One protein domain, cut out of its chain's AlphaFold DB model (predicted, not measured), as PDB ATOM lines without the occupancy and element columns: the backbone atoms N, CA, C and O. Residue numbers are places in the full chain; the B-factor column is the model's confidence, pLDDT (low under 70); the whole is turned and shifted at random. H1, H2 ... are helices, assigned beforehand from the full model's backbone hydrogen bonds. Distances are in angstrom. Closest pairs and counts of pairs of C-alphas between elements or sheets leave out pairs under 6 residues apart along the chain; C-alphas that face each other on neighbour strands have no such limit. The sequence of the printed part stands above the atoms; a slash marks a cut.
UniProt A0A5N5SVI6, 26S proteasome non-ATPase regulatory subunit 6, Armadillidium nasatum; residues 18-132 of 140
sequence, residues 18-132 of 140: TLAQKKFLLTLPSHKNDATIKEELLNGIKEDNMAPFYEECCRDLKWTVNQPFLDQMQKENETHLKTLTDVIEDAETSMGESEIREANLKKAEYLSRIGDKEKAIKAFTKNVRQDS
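What this domain is: This is residues 18 to 132 of the 140 residues of the protein "26S proteasome non-ATPase regulatory subunit 6" of Armadillidium nasatum (UniProt A0A5N5SVI6). Picture two helical lobes set end to end: a small one of three short helices, H1, H2 and H3, and a longer one in which H4, H5 and H6 run back and forth, each folding back along the one before. The long helix H4 makes much of the length and reaches the small lobe with its residues 70 to 74, which pack on H3; in the longer lobe H5 lies between H4 and H6. You have 115 printed residues with six named helices, H1 to H6 in order along the chain, and no named strand; the class is all helix. The whole is loose, with a radius of gyration of the C-alphas of 17.0 A, and elongated, spanning 55 by 31 by 18 A.

Where its parts are: Find C-alpha 18 at (-46.656, 63.468, 20.187); from there H1, residues 18 to 27, runs 14.5 A from first to last C-alpha. After a short link of seven residues you come to H2, residues 35 to 47, which is 18.3 A long. Three residues further on, H3 takes up residues 51 to 61 and measures 15.4 A. Next look for C-alpha 67 at (-38.866, 47.154, 36.694), where H4 begins; it takes up residues 67 to 94 and is the longest helix, 39.9 A from first to last C-alpha. Two residues later H5 begins, residues 97 to 113, with a length of 24.4 A. The last is H6, residues 117 to 130, 20.1 A long, which ends with C-alpha 130 at (-44.726, 39.425, -0.291).

How they stand to each other: Start at H3, the hub, which touches three other helices. It touches H1 at a shallow tilt of 25 degrees, the same way, and the closest C-alphas are those of Thr 27 and Leu 61, 6.6 A apart. With H2 it touches only at the corner by their link, and only just, with 3 pairs of C-alphas within 8 A; on the side of H2, residue 45 alone takes part, and the C-alphas of Ile 45 and Tyr 54 are the closest, at 6.8 A. H1 and H2 form a helical hairpin, touching at a steep tilt of 39 degrees, with the C-alphas of Leu 19 and Leu 41 closest at 6.1 A. Now go from H3 to H4: they too form a hairpin, at a tilt of 36 degrees that is only just steep, and H4 touches H3 with residues 70 to 74 alone; the closest C-alphas, of Ala 51 and Met 73, are 5.8 A apart. H2 and H4 are close but not clearly touching, the C-alphas of Lys 46 and Met 73 being 7.4 A apart. Further on, H4 and H5 form a hairpin at a shallow tilt of 10 degrees; H4 touches H5 with residues 81 to 92 alone, and the C-alphas of Ala 91 and Ile 100 come closest, at 5.3 A. H5 and H6 form another, opposite ways at a shallow tilt of 20 degrees, with the C-alphas of Leu 111 and Ala 120 closest at 5.0 A. H4 and H6 are apart, and H1 is apart from H4, H5 and H6. The helix packing is part aligned, part crossed: leaving out H2 and H3, which touch only at the corner, 3 of the 5 pairs of helices that touch are at a shallow tilt. In each of H1, H2, H3, H4, H5 and H6, every O i to N i+4 pair is within hydrogen-bond range.

The domain as a whole: The two C-alphas farthest apart are those of Ser 30 and Ser 94, at 56.6 A. The printed part runs from residue 18 to residue 132 without a cut. No link is long. The mean pLDDT of the printed part is 81.0; look for values under 70 at residues 32 to 33, residue 95 and residues 128 to 132.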
ATOM      1  N   THR A  18     -46.484  62.632  18.996       73.12
ATOM      2  CA  THR A  18     -46.656  63.468  20.187       73.12
ATOM      3  C   THR A  18     -45.801  62.974  21.356       73.12
ATOM      4  O   THR A  18     -45.227  63.787  22.079       73.12
ATOM      5  N   LEU A  19     -45.638  61.656  21.522       75.25
ATOM      6  CA  LEU A  19     -44.770  61.083  22.563       75.25
ATOM      7  C   LEU A  19     -43.290  61.359  22.273       75.25
ATOM      8  O   LEU A  19     -42.536  61.730  23.174       75.25
ATOM      9  N   ALA A  20     -42.882  61.271  21.004       77.69
ATOM     10  CA  ALA A  20     -41.520  61.605  20.587       77.69
ATOM     11  C   ALA A  20     -41.194  63.094  20.814       77.69
ATOM     12  O   ALA A  20     -40.106  63.424  21.292       77.69
ATOM     13  N   GLN A  21     -42.147  63.990  20.541       81.12
ATOM     14  CA  GLN A  21     -42.006  65.419  20.835       81.12
ATOM     15  C   GLN A  21     -41.849  65.673  22.340       81.12
ATOM     16  O   GLN A  21     -40.941  66.400  22.742       81.12
ATOM     17  N   LYS A  22     -42.662  65.027  23.186       81.12
ATOM     18  CA  LYS A  22     -42.561  65.139  24.654       81.12
ATOM     19  C   LYS A  22     -41.222  64.618  25.185       81.12
ATOM     20  O   LYS A  22     -40.594  65.289  26.003       81.12
ATOM     21  N   LYS A  23     -40.725  63.487  24.667       81.38
ATOM     22  CA  LYS A  23     -39.375  62.972  24.975       81.38
ATOM     23  C   LYS A  23     -38.290  64.006  24.646       81.38
ATOM     24  O   LYS A  23     -37.382  64.236  25.447       81.38
ATOM     25  N   PHE A  24     -38.390  64.654  23.485       83.25
ATOM     26  CA  PHE A  24     -37.447  65.696  23.084       83.25
ATOM     27  C   PHE A  24     -37.517  66.923  24.005       83.25
ATOM     28  O   PHE A  24     -36.478  67.420  24.439       83.25
ATOM     29  N   LEU A  25     -38.723  67.364  24.381       83.62
ATOM     30  CA  LEU A  25     -38.913  68.474  25.322       83.62
ATOM     31  C   LEU A  25     -38.241  68.210  26.672       83.62
ATOM     32  O   LEU A  25     -37.547  69.079  27.188       83.62
ATOM     33  N   LEU A  26     -38.352  66.993  27.201       81.06
ATOM     34  CA  LEU A  26     -37.707  66.600  28.461       81.06
ATOM     35  C   LEU A  26     -36.174  66.533  28.375       81.06
ATOM     36  O   LEU A  26     -35.491  66.568  29.398       81.06
ATOM     37  N   THR A  27     -35.617  66.455  27.164       81.69
ATOM     38  CA  THR A  27     -34.164  66.521  26.942       81.69
ATOM     39  C   THR A  27     -33.650  67.963  27.042       81.69
ATOM     40  O   THR A  27     -32.493  68.187  27.408       81.69
ATOM     41  N   LEU A  28     -34.500  68.956  26.758       84.00
ATOM     42  CA  LEU A  28     -34.139  70.369  26.839       84.00
ATOM     43  C   LEU A  28     -34.018  70.823  28.305       84.00
ATOM     44  O   LEU A  28     -34.887  70.522  29.126       84.00
ATOM     45  N   PRO A  29     -32.989  71.617  28.655       75.06
ATOM     46  CA  PRO A  29     -32.770  72.071  30.030       75.06
ATOM     47  C   PRO A  29     -33.921  72.930  30.578       75.06
ATOM     48  O   PRO A  29     -34.124  72.947  31.787       75.06
ATOM     49  N   SER A  30     -34.693  73.589  29.705       77.88
ATOM     50  CA  SER A  30     -35.835  74.434  30.078       77.88
ATOM     51  C   SER A  30     -37.037  73.658  30.627       77.88
ATOM     52  O   SER A  30     -37.771  74.203  31.441       77.88
ATOM     53  N   HIS A  31     -37.224  72.400  30.210       73.06
ATOM     54  CA  HIS A  31     -38.394  71.570  30.551       73.06
ATOM     55  C   HIS A  31     -38.014  70.236  31.206       73.06
ATOM     56  O   HIS A  31     -38.856  69.371  31.436       73.06
ATOM     57  N   LYS A  32     -36.736  70.056  31.550       68.31
ATOM     58  CA  LYS A  32     -36.183  68.806  32.091       68.31
ATOM     59  C   LYS A  32     -36.884  68.301  33.361       68.31
ATOM     60  O   LYS A  32     -36.875  67.102  33.630       68.31
ATOM     61  N   ASN A  33     -37.474  69.213  34.135       69.69
ATOM     62  CA  ASN A  33     -38.150  68.917  35.399       69.69
ATOM     63  C   ASN A  33     -39.673  69.125  35.340       69.69
ATOM     64  O   ASN A  33     -40.312  69.133  36.391       69.69
ATOM     65  N   ASP A  34     -40.264  69.289  34.152       82.00
ATOM     66  CA  ASP A  34     -41.719  69.386  34.029       82.00
ATOM     67  C   ASP A  34     -42.368  68.029  34.335       82.00
ATOM     68  O   ASP A  34     -42.382  67.107  33.512       82.00
ATOM     69  N   ALA A  35     -42.909  67.910  35.549       82.69
ATOM     70  CA  ALA A  35     -43.574  66.701  36.025       82.69
ATOM     71  C   ALA A  35     -44.784  66.338  35.153       82.69
ATOM     72  O   ALA A  35     -44.979  65.165  34.850       82.69
ATOM     73  N   THR A  36     -45.523  67.336  34.663       85.75
ATOM     74  CA  THR A  36     -46.694  67.139  33.798       85.75
ATOM     75  C   THR A  36     -46.326  66.445  32.488       85.75
ATOM     76  O   THR A  36     -46.956  65.461  32.115       85.75
ATOM     77  N   ILE A  37     -45.253  66.885  31.818       82.50
ATOM     78  CA  ILE A  37     -44.798  66.276  30.556       82.50
ATOM     79  C   ILE A  37     -44.327  64.839  30.802       82.50
ATOM     80  O   ILE A  37     -44.573  63.950  29.985       82.50
ATOM     81  N   LYS A  38     -43.671  64.595  31.943       82.31
ATOM     82  CA  LYS A  38     -43.251  63.254  32.348       82.31
ATOM     83  C   LYS A  38     -44.442  62.332  32.611       82.31
ATOM     84  O   LYS A  38     -44.420  61.200  32.138       82.31
ATOM     85  N   GLU A  39     -45.455  62.782  33.342       84.94
ATOM     86  CA  GLU A  39     -46.657  61.984  33.612       84.94
ATOM     87  C   GLU A  39     -47.440  61.690  32.334       84.94
ATOM     88  O   GLU A  39     -47.800  60.541  32.095       84.94
ATOM     89  N   GLU A  40     -47.627  62.680  31.460       84.81
ATOM     90  CA  GLU A  40     -48.271  62.463  30.162       84.81
ATOM     91  C   GLU A  40     -47.497  61.478  29.279       84.81
ATOM     92  O   GLU A  40     -48.105  60.657  28.591       84.81
ATOM     93  N   LEU A  41     -46.162  61.545  29.291       83.69
ATOM     94  CA  LEU A  41     -45.319  60.594  28.570       83.69
ATOM     95  C   LEU A  41     -45.483  59.179  29.139       83.69
ATOM     96  O   LEU A  41     -45.637  58.234  28.371       83.69
ATOM     97  N   LEU A  42     -45.472  59.026  30.466       83.38
ATOM     98  CA  LEU A  42     -45.646  57.729  31.129       83.38
ATOM     99  C   LEU A  42     -47.041  57.140  30.896       83.38
ATOM    100  O   LEU A  42     -47.152  55.934  30.689       83.38
ATOM    101  N   ASN A  43     -48.084  57.971  30.893       84.44
ATOM    102  CA  ASN A  43     -49.443  57.537  30.583       84.44
ATOM    103  C   ASN A  43     -49.542  57.033  29.143       84.44
ATOM    104  O   ASN A  43     -50.001  55.915  28.944       84.44
ATOM    105  N   GLY A  44     -49.009  57.774  28.165       82.25
ATOM    106  CA  GLY A  44     -49.007  57.310  26.775       82.25
ATOM    107  C   GLY A  44     -48.187  56.031  26.567       82.25
ATOM    108  O   GLY A  44     -48.611  55.129  25.857       82.25
ATOM    109  N   ILE A  45     -47.048  55.898  27.258       83.50
ATOM    110  CA  ILE A  45     -46.254  54.658  27.261       83.50
ATOM    111  C   ILE A  45     -47.065  53.479  27.805       83.50
ATOM    112  O   ILE A  45     -46.961  52.376  27.272       83.50
ATOM    113  N   LYS A  46     -47.851  53.709  28.863       83.31
ATOM    114  CA  LYS A  46     -48.705  52.692  29.478       83.31
ATOM    115  C   LYS A  46     -49.868  52.297  28.569       83.31
ATOM    116  O   LYS A  46     -50.175  51.118  28.487       83.31
ATOM    117  N   GLU A  47     -50.510  53.263  27.917       82.31
ATOM    118  CA  GLU A  47     -51.647  53.016  27.021       82.31
ATOM    119  C   GLU A  47     -51.247  52.181  25.799       82.31
ATOM    120  O   GLU A  47     -51.954  51.245  25.439       82.31
ATOM    121  N   ASP A  48     -50.091  52.474  25.201       77.75
ATOM    122  CA  ASP A  48     -49.592  51.767  24.016       77.75
ATOM    123  C   ASP A  48     -48.646  50.591  24.357       77.75
ATOM    124  O   ASP A  48     -48.071  49.974  23.456       77.75
ATOM    125  N   ASN A  49     -48.459  50.270  25.647       80.06
ATOM    126  CA  ASN A  49     -47.536  49.237  26.140       80.06
ATOM    127  C   ASN A  49     -46.123  49.322  25.517       80.06
ATOM    128  O   ASN A  49     -45.489  48.317  25.174       80.06
ATOM    129  N   MET A  50     -45.592  50.539  25.365       79.25
ATOM    130  CA  MET A  50     -44.335  50.800  24.649       79.25
ATOM    131  C   MET A  50     -43.093  50.495  25.506       79.25
ATOM    132  O   MET A  50     -42.304  51.387  25.834       79.25
ATOM    133  N   ALA A  51     -42.895  49.229  25.879       82.75
ATOM    134  CA  ALA A  51     -41.778  48.811  26.732       82.75
ATOM    135  C   ALA A  51     -40.388  49.197  26.168       82.75
ATOM    136  O   ALA A  51     -39.627  49.834  26.902       82.75
ATOM    137  N   PRO A  52     -40.060  48.944  24.880       83.00
ATOM    138  CA  PRO A  52     -38.773  49.356  24.309       83.00
ATOM    139  C   PRO A  52     -38.565  50.873  24.357       83.00
ATOM    140  O   PRO A  52     -37.479  51.357  24.672       83.00
ATOM    141  N   PHE A  53     -39.621  51.647  24.090       82.81
ATOM    142  CA  PHE A  53     -39.552  53.106  24.113       82.81
ATOM    143  C   PHE A  53     -39.324  53.653  25.528       82.81
ATOM    144  O   PHE A  53     -38.594  54.633  25.698       82.81
ATOM    145  N   TYR A  54     -39.895  53.011  26.552       84.06
ATOM    146  CA  TYR A  54     -39.635  53.346  27.951       84.06
ATOM    147  C   TYR A  54     -38.165  53.125  28.322       84.06
ATOM    148  O   TYR A  54     -37.548  54.008  28.920       84.06
ATOM    149  N   GLU A  55     -37.575  52.002  27.908       84.12
ATOM    150  CA  GLU A  55     -36.152  51.714  28.131       84.12
ATOM    151  C   GLU A  55     -35.246  52.760  27.472       84.12
ATOM    152  O   GLU A  55     -34.307  53.262  28.100       84.12
ATOM    153  N   GLU A  56     -35.552  53.156  26.233       83.62
ATOM    154  CA  GLU A  56     -34.821  54.226  25.550       83.62
ATOM    155  C   GLU A  56     -34.974  55.574  26.257       83.62
ATOM    156  O   GLU A  56     -33.989  56.293  26.433       83.62
ATOM    157  N   CYS A  57     -36.186  55.924  26.697       81.94
ATOM    158  CA  CYS A  57     -36.427  57.145  27.465       81.94
ATOM    159  C   CYS A  57     -35.624  57.151  28.768       81.94
ATOM    160  O   CYS A  57     -34.982  58.151  29.088       81.94
ATOM    161  N   CYS A  58     -35.607  56.036  29.500       84.69
ATOM    162  CA  CYS A  58     -34.830  55.900  30.727       84.69
ATOM    163  C   CYS A  58     -33.324  56.036  30.479       84.69
ATOM    164  O   CYS A  58     -32.646  56.706  31.261       84.69
ATOM    165  N   ARG A  59     -32.807  55.466  29.383       84.31
ATOM    166  CA  ARG A  59     -31.399  55.588  28.977       84.31
ATOM    167  C   ARG A  59     -31.019  57.031  28.639       84.31
ATOM    168  O   ARG A  59     -30.010  57.523  29.142       84.31
ATOM    169  N   ASP A  60     -31.834  57.709  27.835       82.81
ATOM    170  CA  ASP A  60     -31.536  59.056  27.333       82.81
ATOM    171  C   ASP A  60     -31.692  60.124  28.432       82.81
ATOM    172  O   ASP A  60     -30.851  61.012  28.577       82.81
ATOM    173  N   LEU A  61     -32.737  60.009  29.259       80.69
ATOM    174  CA  LEU A  61     -33.052  60.958  30.336       80.69
ATOM    175  C   LEU A  61     -32.382  60.596  31.675       80.69
ATOM    176  O   LEU A  61     -32.506  61.348  32.646       80.69
ATOM    177  N   LYS A  62     -31.655  59.468  31.733       80.81
ATOM    178  CA  LYS A  62     -31.038  58.891  32.945       80.81
ATOM    179  C   LYS A  62     -32.039  58.707  34.093       80.81
ATOM    180  O   LYS A  62     -31.734  58.995  35.250       80.81
ATOM    181  N   TRP A  63     -33.253  58.268  33.773       82.50
ATOM    182  CA  TRP A  63     -34.291  58.002  34.768       82.50
ATOM    183  C   TRP A  63     -34.138  56.609  35.381       82.50
ATOM    184  O   TRP A  63     -33.650  55.679  34.743       82.50
ATOM    185  N   THR A  64     -34.599  56.453  36.621       81.00
ATOM    186  CA  THR A  64     -34.697  55.145  37.275       81.00
ATOM    187  C   THR A  64     -35.752  54.296  36.574       81.00
ATOM    188  O   THR A  64     -36.911  54.706  36.476       81.00
ATOM    189  N   VAL A  65     -35.350  53.122  36.091       81.62
ATOM    190  CA  VAL A  65     -36.250  52.160  35.447       81.62
ATOM    191  C   VAL A  65     -37.134  51.516  36.511       81.62
ATOM    192  O   VAL A  65     -36.634  50.873  37.436       81.62
ATOM    193  N   ASN A  66     -38.449  51.662  36.370       85.44
ATOM    194  CA  ASN A  66     -39.404  50.917  37.180       85.44
ATOM    195  C   ASN A  66     -39.568  49.512  36.596       85.44
ATOM    196  O   ASN A  66     -40.403  49.295  35.722       85.44
ATOM    197  N   GLN A  67     -38.788  48.559  37.107       85.12
ATOM    198  CA  GLN A  67     -38.866  47.154  36.694       85.12
ATOM    199  C   GLN A  67     -40.279  46.546  36.735       85.12
ATOM    200  O   GLN A  67     -40.688  45.999  35.720       85.12
ATOM    201  N   PRO A  68     -41.099  46.702  37.798       85.69
ATOM    202  CA  PRO A  68     -42.435  46.097  37.804       85.69
ATOM    203  C   PRO A  68     -43.361  46.665  36.717       85.69
ATOM    204  O   PRO A  68     -44.245  45.969  36.226       85.69
ATOM    205  N   PHE A  69     -43.157  47.928  36.333       83.06
ATOM    206  CA  PHE A  69     -43.914  48.567  35.260       83.06
ATOM    207  C   PHE A  69     -43.485  48.032  33.887       83.06
ATOM    208  O   PHE A  69     -44.324  47.751  33.036       83.06
ATOM    209  N   LEU A  70     -42.180  47.842  33.699       85.44
ATOM    210  CA  LEU A  70     -41.598  47.274  32.489       85.44
ATOM    211  C   LEU A  70     -41.991  45.801  32.304       85.44
ATOM    212  O   LEU A  70     -42.442  45.438  31.219       85.44
ATOM    213  N   ASP A  71     -41.925  44.993  33.362       87.56
ATOM    214  CA  ASP A  71     -42.328  43.582  33.345       87.56
ATOM    215  C   ASP A  71     -43.810  43.417  32.978       87.56
ATOM    216  O   ASP A  71     -44.170  42.525  32.207       87.56
ATOM    217  N   GLN A  72     -44.681  44.292  33.496       88.25
ATOM    218  CA  GLN A  72     -46.102  44.272  33.153       88.25
ATOM    219  C   GLN A  72     -46.320  44.522  31.653       88.25
ATOM    220  O   GLN A  72     -46.992  43.723  31.000       88.25
ATOM    221  N   MET A  73     -45.714  45.580  31.101       86.50
ATOM    222  CA  MET A  73     -45.834  45.904  29.673       86.50
ATOM    223  C   MET A  73     -45.239  44.802  28.789       86.50
ATOM    224  O   MET A  73     -45.823  44.434  27.772       86.50
ATOM    225  N   GLN A  74     -44.091  44.234  29.173       87.19
ATOM    226  CA  GLN A  74     -43.477  43.127  28.437       87.19
ATOM    227  C   GLN A  74     -44.372  41.886  28.421       87.19
ATOM    228  O   GLN A  74     -44.524  41.266  27.370       87.19
ATOM    229  N   LYS A  75     -45.014  41.558  29.545       89.31
ATOM    230  CA  LYS A  75     -45.931  40.418  29.640       89.31
ATOM    231  C   LYS A  75     -47.188  40.600  28.785       89.31
ATOM    232  O   LYS A  75     -47.630  39.648  28.136       89.31
ATOM    233  N   GLU A  76     -47.763  41.802  28.771       88.50
ATOM    234  CA  GLU A  76     -48.891  42.124  27.888       88.50
ATOM    235  C   GLU A  76     -48.469  42.024  26.416       88.50
ATOM    236  O   GLU A  76     -49.126  41.332  25.633       88.50
ATOM    237  N   ASN A  77     -47.310  42.586  26.063       87.81
ATOM    238  CA  ASN A  77     -46.754  42.503  24.713       87.81
ATOM    239  C   ASN A  77     -46.491  41.063  24.267       87.81
ATOM    240  O   ASN A  77     -46.808  40.706  23.135       87.81
ATOM    241  N   GLU A  78     -45.934  40.221  25.137       88.56
ATOM    242  CA  GLU A  78     -45.688  38.810  24.837       88.56
ATOM    243  C   GLU A  78     -47.002  38.058  24.592       88.56
ATOM    244  O   GLU A  78     -47.104  37.289  23.637       88.56
ATOM    245  N   THR A  79     -48.033  38.343  25.391       90.00
ATOM    246  CA  THR A  79     -49.366  37.742  25.230       90.00
ATOM    247  C   THR A  79     -49.982  38.126  23.883       90.00
ATOM    248  O   THR A  79     -50.402  37.249  23.129       90.00
ATOM    249  N   HIS A  80     -49.970  39.415  23.532       88.50
ATOM    250  CA  HIS A  80     -50.493  39.897  22.250       88.50
ATOM    251  C   HIS A  80     -49.689  39.382  21.051       88.50
ATOM    252  O   HIS A  80     -50.272  38.951  20.054       88.50
ATOM    253  N   LEU A  81     -48.355  39.379  21.137       87.38
ATOM    254  CA  LEU A  81     -47.493  38.841  20.083       87.38
ATOM    255  C   LEU A  81     -47.704  37.344  19.876       87.38
ATOM    256  O   LEU A  81     -47.614  36.879  18.737       87.38
ATOM    257  N   LYS A  82     -47.991  36.602  20.949       90.38
ATOM    258  CA  LYS A  82     -48.343  35.190  20.864       90.38
ATOM    259  C   LYS A  82     -49.663  35.009  20.123       90.38
ATOM    260  O   LYS A  82     -49.663  34.328  19.110       90.38
ATOM    261  N   THR A  83     -50.724  35.722  20.509       89.31
ATOM    262  CA  THR A  83     -52.012  35.674  19.792       89.31
ATOM    263  C   THR A  83     -51.861  36.017  18.309       89.31
ATOM    264  O   THR A  83     -52.406  35.324  17.460       89.31
ATOM    265  N   LEU A  84     -51.086  37.052  17.972       87.25
ATOM    266  CA  LEU A  84     -50.825  37.418  16.576       87.25
ATOM    267  C   LEU A  84     -50.029  36.345  15.823       87.25
ATOM    268  O   LEU A  84     -50.215  36.183  14.624       87.25
ATOM    269  N   THR A  85     -49.130  35.633  16.501       87.31
ATOM    270  CA  THR A  85     -48.355  34.546  15.890       87.31
ATOM    271  C   THR A  85     -49.218  33.302  15.695       87.31
ATOM    272  O   THR A  85     -49.177  32.738  14.610       87.31
ATOM    273  N   ASP A  86     -50.073  32.964  16.660       89.56
ATOM    274  CA  ASP A  86     -51.040  31.867  16.546       89.56
ATOM    275  C   ASP A  86     -52.015  32.112  15.375       89.56
ATOM    276  O   ASP A  86     -52.296  31.206  14.597       89.56
ATOM    277  N   VAL A  87     -52.476  33.358  15.184       87.44
ATOM    278  CA  VAL A  87     -53.315  33.743  14.028       87.44
ATOM    279  C   VAL A  87     -52.560  33.601  12.704       87.44
ATOM    280  O   VAL A  87     -53.157  33.212  11.706       87.44
ATOM    281  N   ILE A  88     -51.258  33.905  12.674       85.38
ATOM    282  CA  ILE A  88     -50.434  33.703  11.472       85.38
ATOM    283  C   ILE A  88     -50.277  32.208  11.175       85.38
ATOM    284  O   ILE A  88     -50.427  31.823  10.023       85.38
ATOM    285  N   GLU A  89     -50.011  31.373  12.182       87.12
ATOM    286  CA  GLU A  89     -49.862  29.920  12.006       87.12
ATOM    287  C   GLU A  89     -51.172  29.250  11.559       87.12
ATOM    288  O   GLU A  89     -51.165  28.387  10.676       87.12
ATOM    289  N   ASP A  90     -52.310  29.676  12.117       86.31
ATOM    290  CA  ASP A  90     -53.630  29.211  11.679       86.31
ATOM    291  C   ASP A  90     -53.932  29.667  10.246       86.31
ATOM    292  O   ASP A  90     -54.382  28.867   9.421       86.31
ATOM    293  N   ALA A  91     -53.595  30.915   9.905       84.75
ATOM    294  CA  ALA A  91     -53.723  31.409   8.541       84.75
ATOM    295  C   ALA A  91     -52.817  30.646   7.561       84.75
ATOM    296  O   ALA A  91     -53.248  30.366   6.452       84.75
ATOM    297  N   GLU A  92     -51.603  30.258   7.961       82.19
ATOM    298  CA  GLU A  92     -50.676  29.464   7.137       82.19
ATOM    299  C   GLU A  92     -51.154  28.021   6.915       82.19
ATOM    300  O   GLU A  92     -50.859  27.426   5.876       82.19
ATOM    301  N   THR A  93     -51.892  27.455   7.870       83.25
ATOM    302  CA  THR A  93     -52.359  26.060   7.813       83.25
ATOM    303  C   THR A  93     -53.725  25.927   7.137       83.25
ATOM    304  O   THR A  93     -53.971  24.949   6.427       83.25
ATOM    305  N   SER A  94     -54.613  26.897   7.363       76.81
ATOM    306  CA  SER A  94     -56.037  26.800   7.027       76.81
ATOM    307  C   SER A  94     -56.507  27.846   6.014       76.81
ATOM    308  O   SER A  94     -57.519  27.619   5.349       76.81
ATOM    309  N   MET A  95     -55.823  28.991   5.903       64.00
ATOM    310  CA  MET A  95     -56.265  30.138   5.100       64.00
ATOM    311  C   MET A  95     -55.308  30.432   3.932       64.00
ATOM    312  O   MET A  95     -54.249  29.824   3.787       64.00
ATOM    313  N   GLY A  96     -55.733  31.289   3.004       76.00
ATOM    314  CA  GLY A  96     -54.962  31.594   1.803       76.00
ATOM    315  C   GLY A  96     -53.828  32.588   2.059       76.00
ATOM    316  O   GLY A  96     -53.666  33.145   3.144       76.00
ATOM    317  N   GLU A  97     -53.057  32.885   1.008       75.88
ATOM    318  CA  GLU A  97     -51.981  33.890   1.054       75.88
ATOM    319  C   GLU A  97     -52.472  35.291   1.475       75.88
ATOM    320  O   GLU A  97     -51.712  36.073   2.050       75.88
ATOM    321  N   SER A  98     -53.749  35.601   1.227       77.50
ATOM    322  CA  SER A  98     -54.383  36.874   1.582       77.50
ATOM    323  C   SER A  98     -54.496  37.074   3.096       77.50
ATOM    324  O   SER A  98     -54.123  38.131   3.605       77.50
ATOM    325  N   GLU A  99     -54.958  36.064   3.831       81.19
ATOM    326  CA  GLU A  99     -55.126  36.130   5.285       81.19
ATOM    327  C   GLU A  99     -53.775  36.115   6.006       81.19
ATOM    328  O   GLU A  99     -53.576  36.865   6.964       81.19
ATOM    329  N   ILE A 100     -52.807  35.349   5.489       81.94
ATOM    330  CA  ILE A 100     -51.421  35.373   5.978       81.94
ATOM    331  C   ILE A 100     -50.855  36.794   5.863       81.94
ATOM    332  O   ILE A 100     -50.196  37.280   6.787       81.94
ATOM    333  N   ARG A 101     -51.120  37.489   4.751       78.75
ATOM    334  CA  ARG A 101     -50.678  38.874   4.550       78.75
ATOM    335  C   ARG A 101     -51.346  39.834   5.532       78.75
ATOM    336  O   ARG A 101     -50.647  40.641   6.138       78.75
ATOM    337  N   GLU A 102     -52.659  39.739   5.738       82.19
ATOM    338  CA  GLU A 102     -53.362  40.599   6.701       82.19
ATOM    339  C   GLU A 102     -52.864  40.367   8.138       82.19
ATOM    340  O   GLU A 102     -52.612  41.319   8.880       82.19
ATOM    341  N   ALA A 103     -52.643  39.111   8.528       86.06
ATOM    342  CA  ALA A 103     -52.121  38.766   9.847       86.06
ATOM    343  C   ALA A 103     -50.679  39.272  10.050       86.06
ATOM    344  O   ALA A 103     -50.349  39.833  11.102       86.06
ATOM    345  N   ASN A 104     -49.817  39.148   9.032       83.44
ATOM    346  CA  ASN A 104     -48.466  39.712   9.078       83.44
ATOM    347  C   ASN A 104     -48.486  41.252   9.099       83.44
ATOM    348  O   ASN A 104     -47.604  41.844   9.733       83.44
ATOM    349  N   LEU A 105     -49.459  41.908   8.454       83.81
ATOM    350  CA  LEU A 105     -49.632  43.362   8.516       83.81
ATOM    351  C   LEU A 105     -50.013  43.807   9.932       83.81
ATOM    352  O   LEU A 105     -49.303  44.630  10.508       83.81
ATOM    353  N   LYS A 106     -51.022  43.174  10.547       85.06
ATOM    354  CA  LYS A 106     -51.427  43.447  11.940       85.06
ATOM    355  C   LYS A 106     -50.271  43.269  12.921       85.06
ATOM    356  O   LYS A 106     -50.090  44.067  13.840       85.06
ATOM    357  N   LYS A 107     -49.430  42.251  12.709       85.62
ATOM    358  CA  LYS A 107     -48.209  42.054  13.503       85.62
ATOM    359  C   LYS A 107     -47.199  43.183  13.309       85.62
ATOM    360  O   LYS A 107     -46.593  43.616  14.285       85.62
ATOM    361  N   ALA A 108     -47.007  43.666  12.084       83.75
ATOM    362  CA  ALA A 108     -46.108  44.786  11.808       83.75
ATOM    363  C   ALA A 108     -46.615  46.099  12.429       83.75
ATOM    364  O   ALA A 108     -45.832  46.820  13.049       83.75
ATOM    365  N   GLU A 109     -47.916  46.374  12.331       82.88
ATOM    366  CA  GLU A 109     -48.564  47.535  12.952       82.88
ATOM    367  C   GLU A 109     -48.436  47.496  14.476       82.88
ATOM    368  O   GLU A 109     -48.034  48.486  15.087       82.88
ATOM    369  N   TYR A 110     -48.665  46.331  15.086       84.69
ATOM    370  CA  TYR A 110     -48.481  46.144  16.524       84.69
ATOM    371  C   TYR A 110     -47.023  46.357  16.957       84.69
ATOM    372  O   TYR A 110     -46.759  47.082  17.914       84.69
ATOM    373  N   LEU A 111     -46.056  45.799  16.217       83.06
ATOM    374  CA  LEU A 111     -44.625  46.018  16.471       83.06
ATOM    375  C   LEU A 111     -44.227  47.499  16.334       83.06
ATOM    376  O   LEU A 111     -43.357  47.980  17.062       83.06
ATOM    377  N   SER A 112     -44.875  48.232  15.424       81.50
ATOM    378  CA  SER A 112     -44.694  49.677  15.289       81.50
ATOM    379  C   SER A 112     -45.306  50.448  16.458       81.50
ATOM    380  O   SER A 112     -44.713  51.433  16.896       81.50
ATOM    381  N   ARG A 113     -46.464  50.007  16.970       80.38
ATOM    382  CA  ARG A 113     -47.138  50.617  18.124       80.38
ATOM    383  C   ARG A 113     -46.306  50.482  19.394       80.38
ATOM    384  O   ARG A 113     -46.098  51.476  20.069       80.38
ATOM    385  N   ILE A 114     -45.725  49.312  19.668       81.75
ATOM    386  CA  ILE A 114     -44.862  49.120  20.852       81.75
ATOM    387  C   ILE A 114     -43.517  49.870  20.756       81.75
ATOM    388  O   ILE A 114     -42.795  49.980  21.745       81.75
ATOM    389  N   GLY A 115     -43.145  50.372  19.573       74.44
ATOM    390  CA  GLY A 115     -41.882  51.081  19.352       74.44
ATOM    391  C   GLY A 115     -40.656  50.175  19.168       74.44
ATOM    392  O   GLY A 115     -39.527  50.649  19.289       74.44
ATOM    393  N   ASP A 116     -40.839  48.888  18.848       78.06
ATOM    394  CA  ASP A 116     -39.729  47.977  18.536       78.06
ATOM    395  C   ASP A 116     -39.274  48.198  17.087       78.06
ATOM    396  O   ASP A 116     -39.710  47.531  16.144       78.06
ATOM    397  N   LYS A 117     -38.397  49.191  16.905       73.56
ATOM    398  CA  LYS A 117     -37.925  49.633  15.587       73.56
ATOM    399  C   LYS A 117     -37.345  48.489  14.750       73.56
ATOM    400  O   LYS A 117     -37.631  48.399  13.558       73.56
ATOM    401  N   GLU A 118     -36.517  47.628  15.337       79.25
ATOM    402  CA  GLU A 118     -35.826  46.578  14.584       79.25
ATOM    403  C   GLU A 118     -36.784  45.479  14.125       79.25
ATOM    404  O   GLU A 118     -36.724  45.045  12.967       79.25
ATOM    405  N   LYS A 119     -37.687  45.033  15.007       79.81
ATOM    406  CA  LYS A 119     -38.682  44.021  14.640       79.81
ATOM    407  C   LYS A 119     -39.727  44.581  13.684       79.81
ATOM    408  O   LYS A 119     -40.088  43.878  12.740       79.81
ATOM    409  N   ALA A 120     -40.151  45.832  13.863       76.88
ATOM    410  CA  ALA A 120     -41.077  46.497  12.951       76.88
ATOM    411  C   ALA A 120     -40.502  46.559  11.527       76.88
ATOM    412  O   ALA A 120     -41.159  46.117  10.588       76.88
ATOM    413  N   ILE A 121     -39.247  46.999  11.352       80.12
ATOM    414  CA  ILE A 121     -38.602  47.055  10.027       80.12
ATOM    415  C   ILE A 121     -38.548  45.669   9.377       80.12
ATOM    416  O   ILE A 121     -38.861  45.532   8.193       80.12
ATOM    417  N   LYS A 122     -38.188  44.624  10.133       82.62
ATOM    418  CA  LYS A 122     -38.169  43.244   9.618       82.62
ATOM    419  C   LYS A 122     -39.564  42.779   9.191       82.62
ATOM    420  O   LYS A 122     -39.698  42.198   8.115       82.62
ATOM    421  N   ALA A 123     -40.589  43.060   9.995       80.19
ATOM    422  CA  ALA A 123     -41.971  42.690   9.702       80.19
ATOM    423  C   ALA A 123     -42.522  43.436   8.476       80.19
ATOM    424  O   ALA A 123     -43.079  42.803   7.580       80.19
ATOM    425  N   PHE A 124     -42.298  44.748   8.367       77.75
ATOM    426  CA  PHE A 124     -42.678  45.520   7.180       77.75
ATOM    427  C   PHE A 124     -41.925  45.061   5.932       77.75
ATOM    428  O   PHE A 124     -42.536  44.883   4.888       77.75
ATOM    429  N   THR A 125     -40.624  44.784   6.035       77.56
ATOM    430  CA  THR A 125     -39.837  44.289   4.892       77.56
ATOM    431  C   THR A 125     -40.339  42.924   4.416       77.56
ATOM    432  O   THR A 125     -40.405  42.685   3.211       77.56
ATOM    433  N   LYS A 126     -40.727  42.031   5.342       75.69
ATOM    434  CA  LYS A 126     -41.329  40.731   5.009       75.69
ATOM    435  C   LYS A 126     -42.660  40.915   4.274       75.69
ATOM    436  O   LYS A 126     -42.824  40.339   3.203       75.69
ATOM    437  N   ASN A 127     -43.545  41.767   4.797       70.50
ATOM    438  CA  ASN A 127     -44.831  42.081   4.168       70.50
ATOM    439  C   ASN A 127     -44.660  42.706   2.775       70.50
ATOM    440  O   ASN A 127     -45.224  42.207   1.810       70.50
ATOM    441  N   VAL A 128     -43.830  43.746   2.639       68.00
ATOM    442  CA  VAL A 128     -43.585  44.440   1.360       68.00
ATOM    443  C   VAL A 128     -42.978  43.502   0.315       68.00
ATOM    444  O   VAL A 128     -43.306  43.594  -0.864       68.00
ATOM    445  N   ARG A 129     -42.109  42.569   0.724       59.81
ATOM    446  CA  ARG A 129     -41.539  41.569  -0.189       59.81
ATOM    447  C   ARG A 129     -42.581  40.561  -0.677       59.81
ATOM    448  O   ARG A 129     -42.461  40.101  -1.808       59.81
ATOM    449  N   GLN A 130     -43.572  40.221   0.145       57.91
ATOM    450  CA  GLN A 130     -44.726  39.425  -0.291       57.91
ATOM    451  C   GLN A 130     -45.669  40.240  -1.192       57.91
ATOM    452  O   GLN A 130     -46.309  39.687  -2.078       57.91
ATOM    453  N   ASP A 131     -45.695  41.562  -1.026       52.53
ATOM    454  CA  ASP A 131     -46.530  42.511  -1.769       52.53
ATOM    455  C   ASP A 131     -45.951  42.945  -3.128       52.53
ATOM    456  O   ASP A 131     -46.370  43.949  -3.705       52.53
ATOM    457  N   SER A 132     -44.991  42.201  -3.692       45.75
ATOM    458  CA  SER A 132     -44.329  42.550  -4.960       45.75
ATOM    459  C   SER A 132     -45.258  42.592  -6.194       45.75
ATOM    460  O   SER A 132     -44.768  42.695  -7.316       45.75
TER     461      SER A 132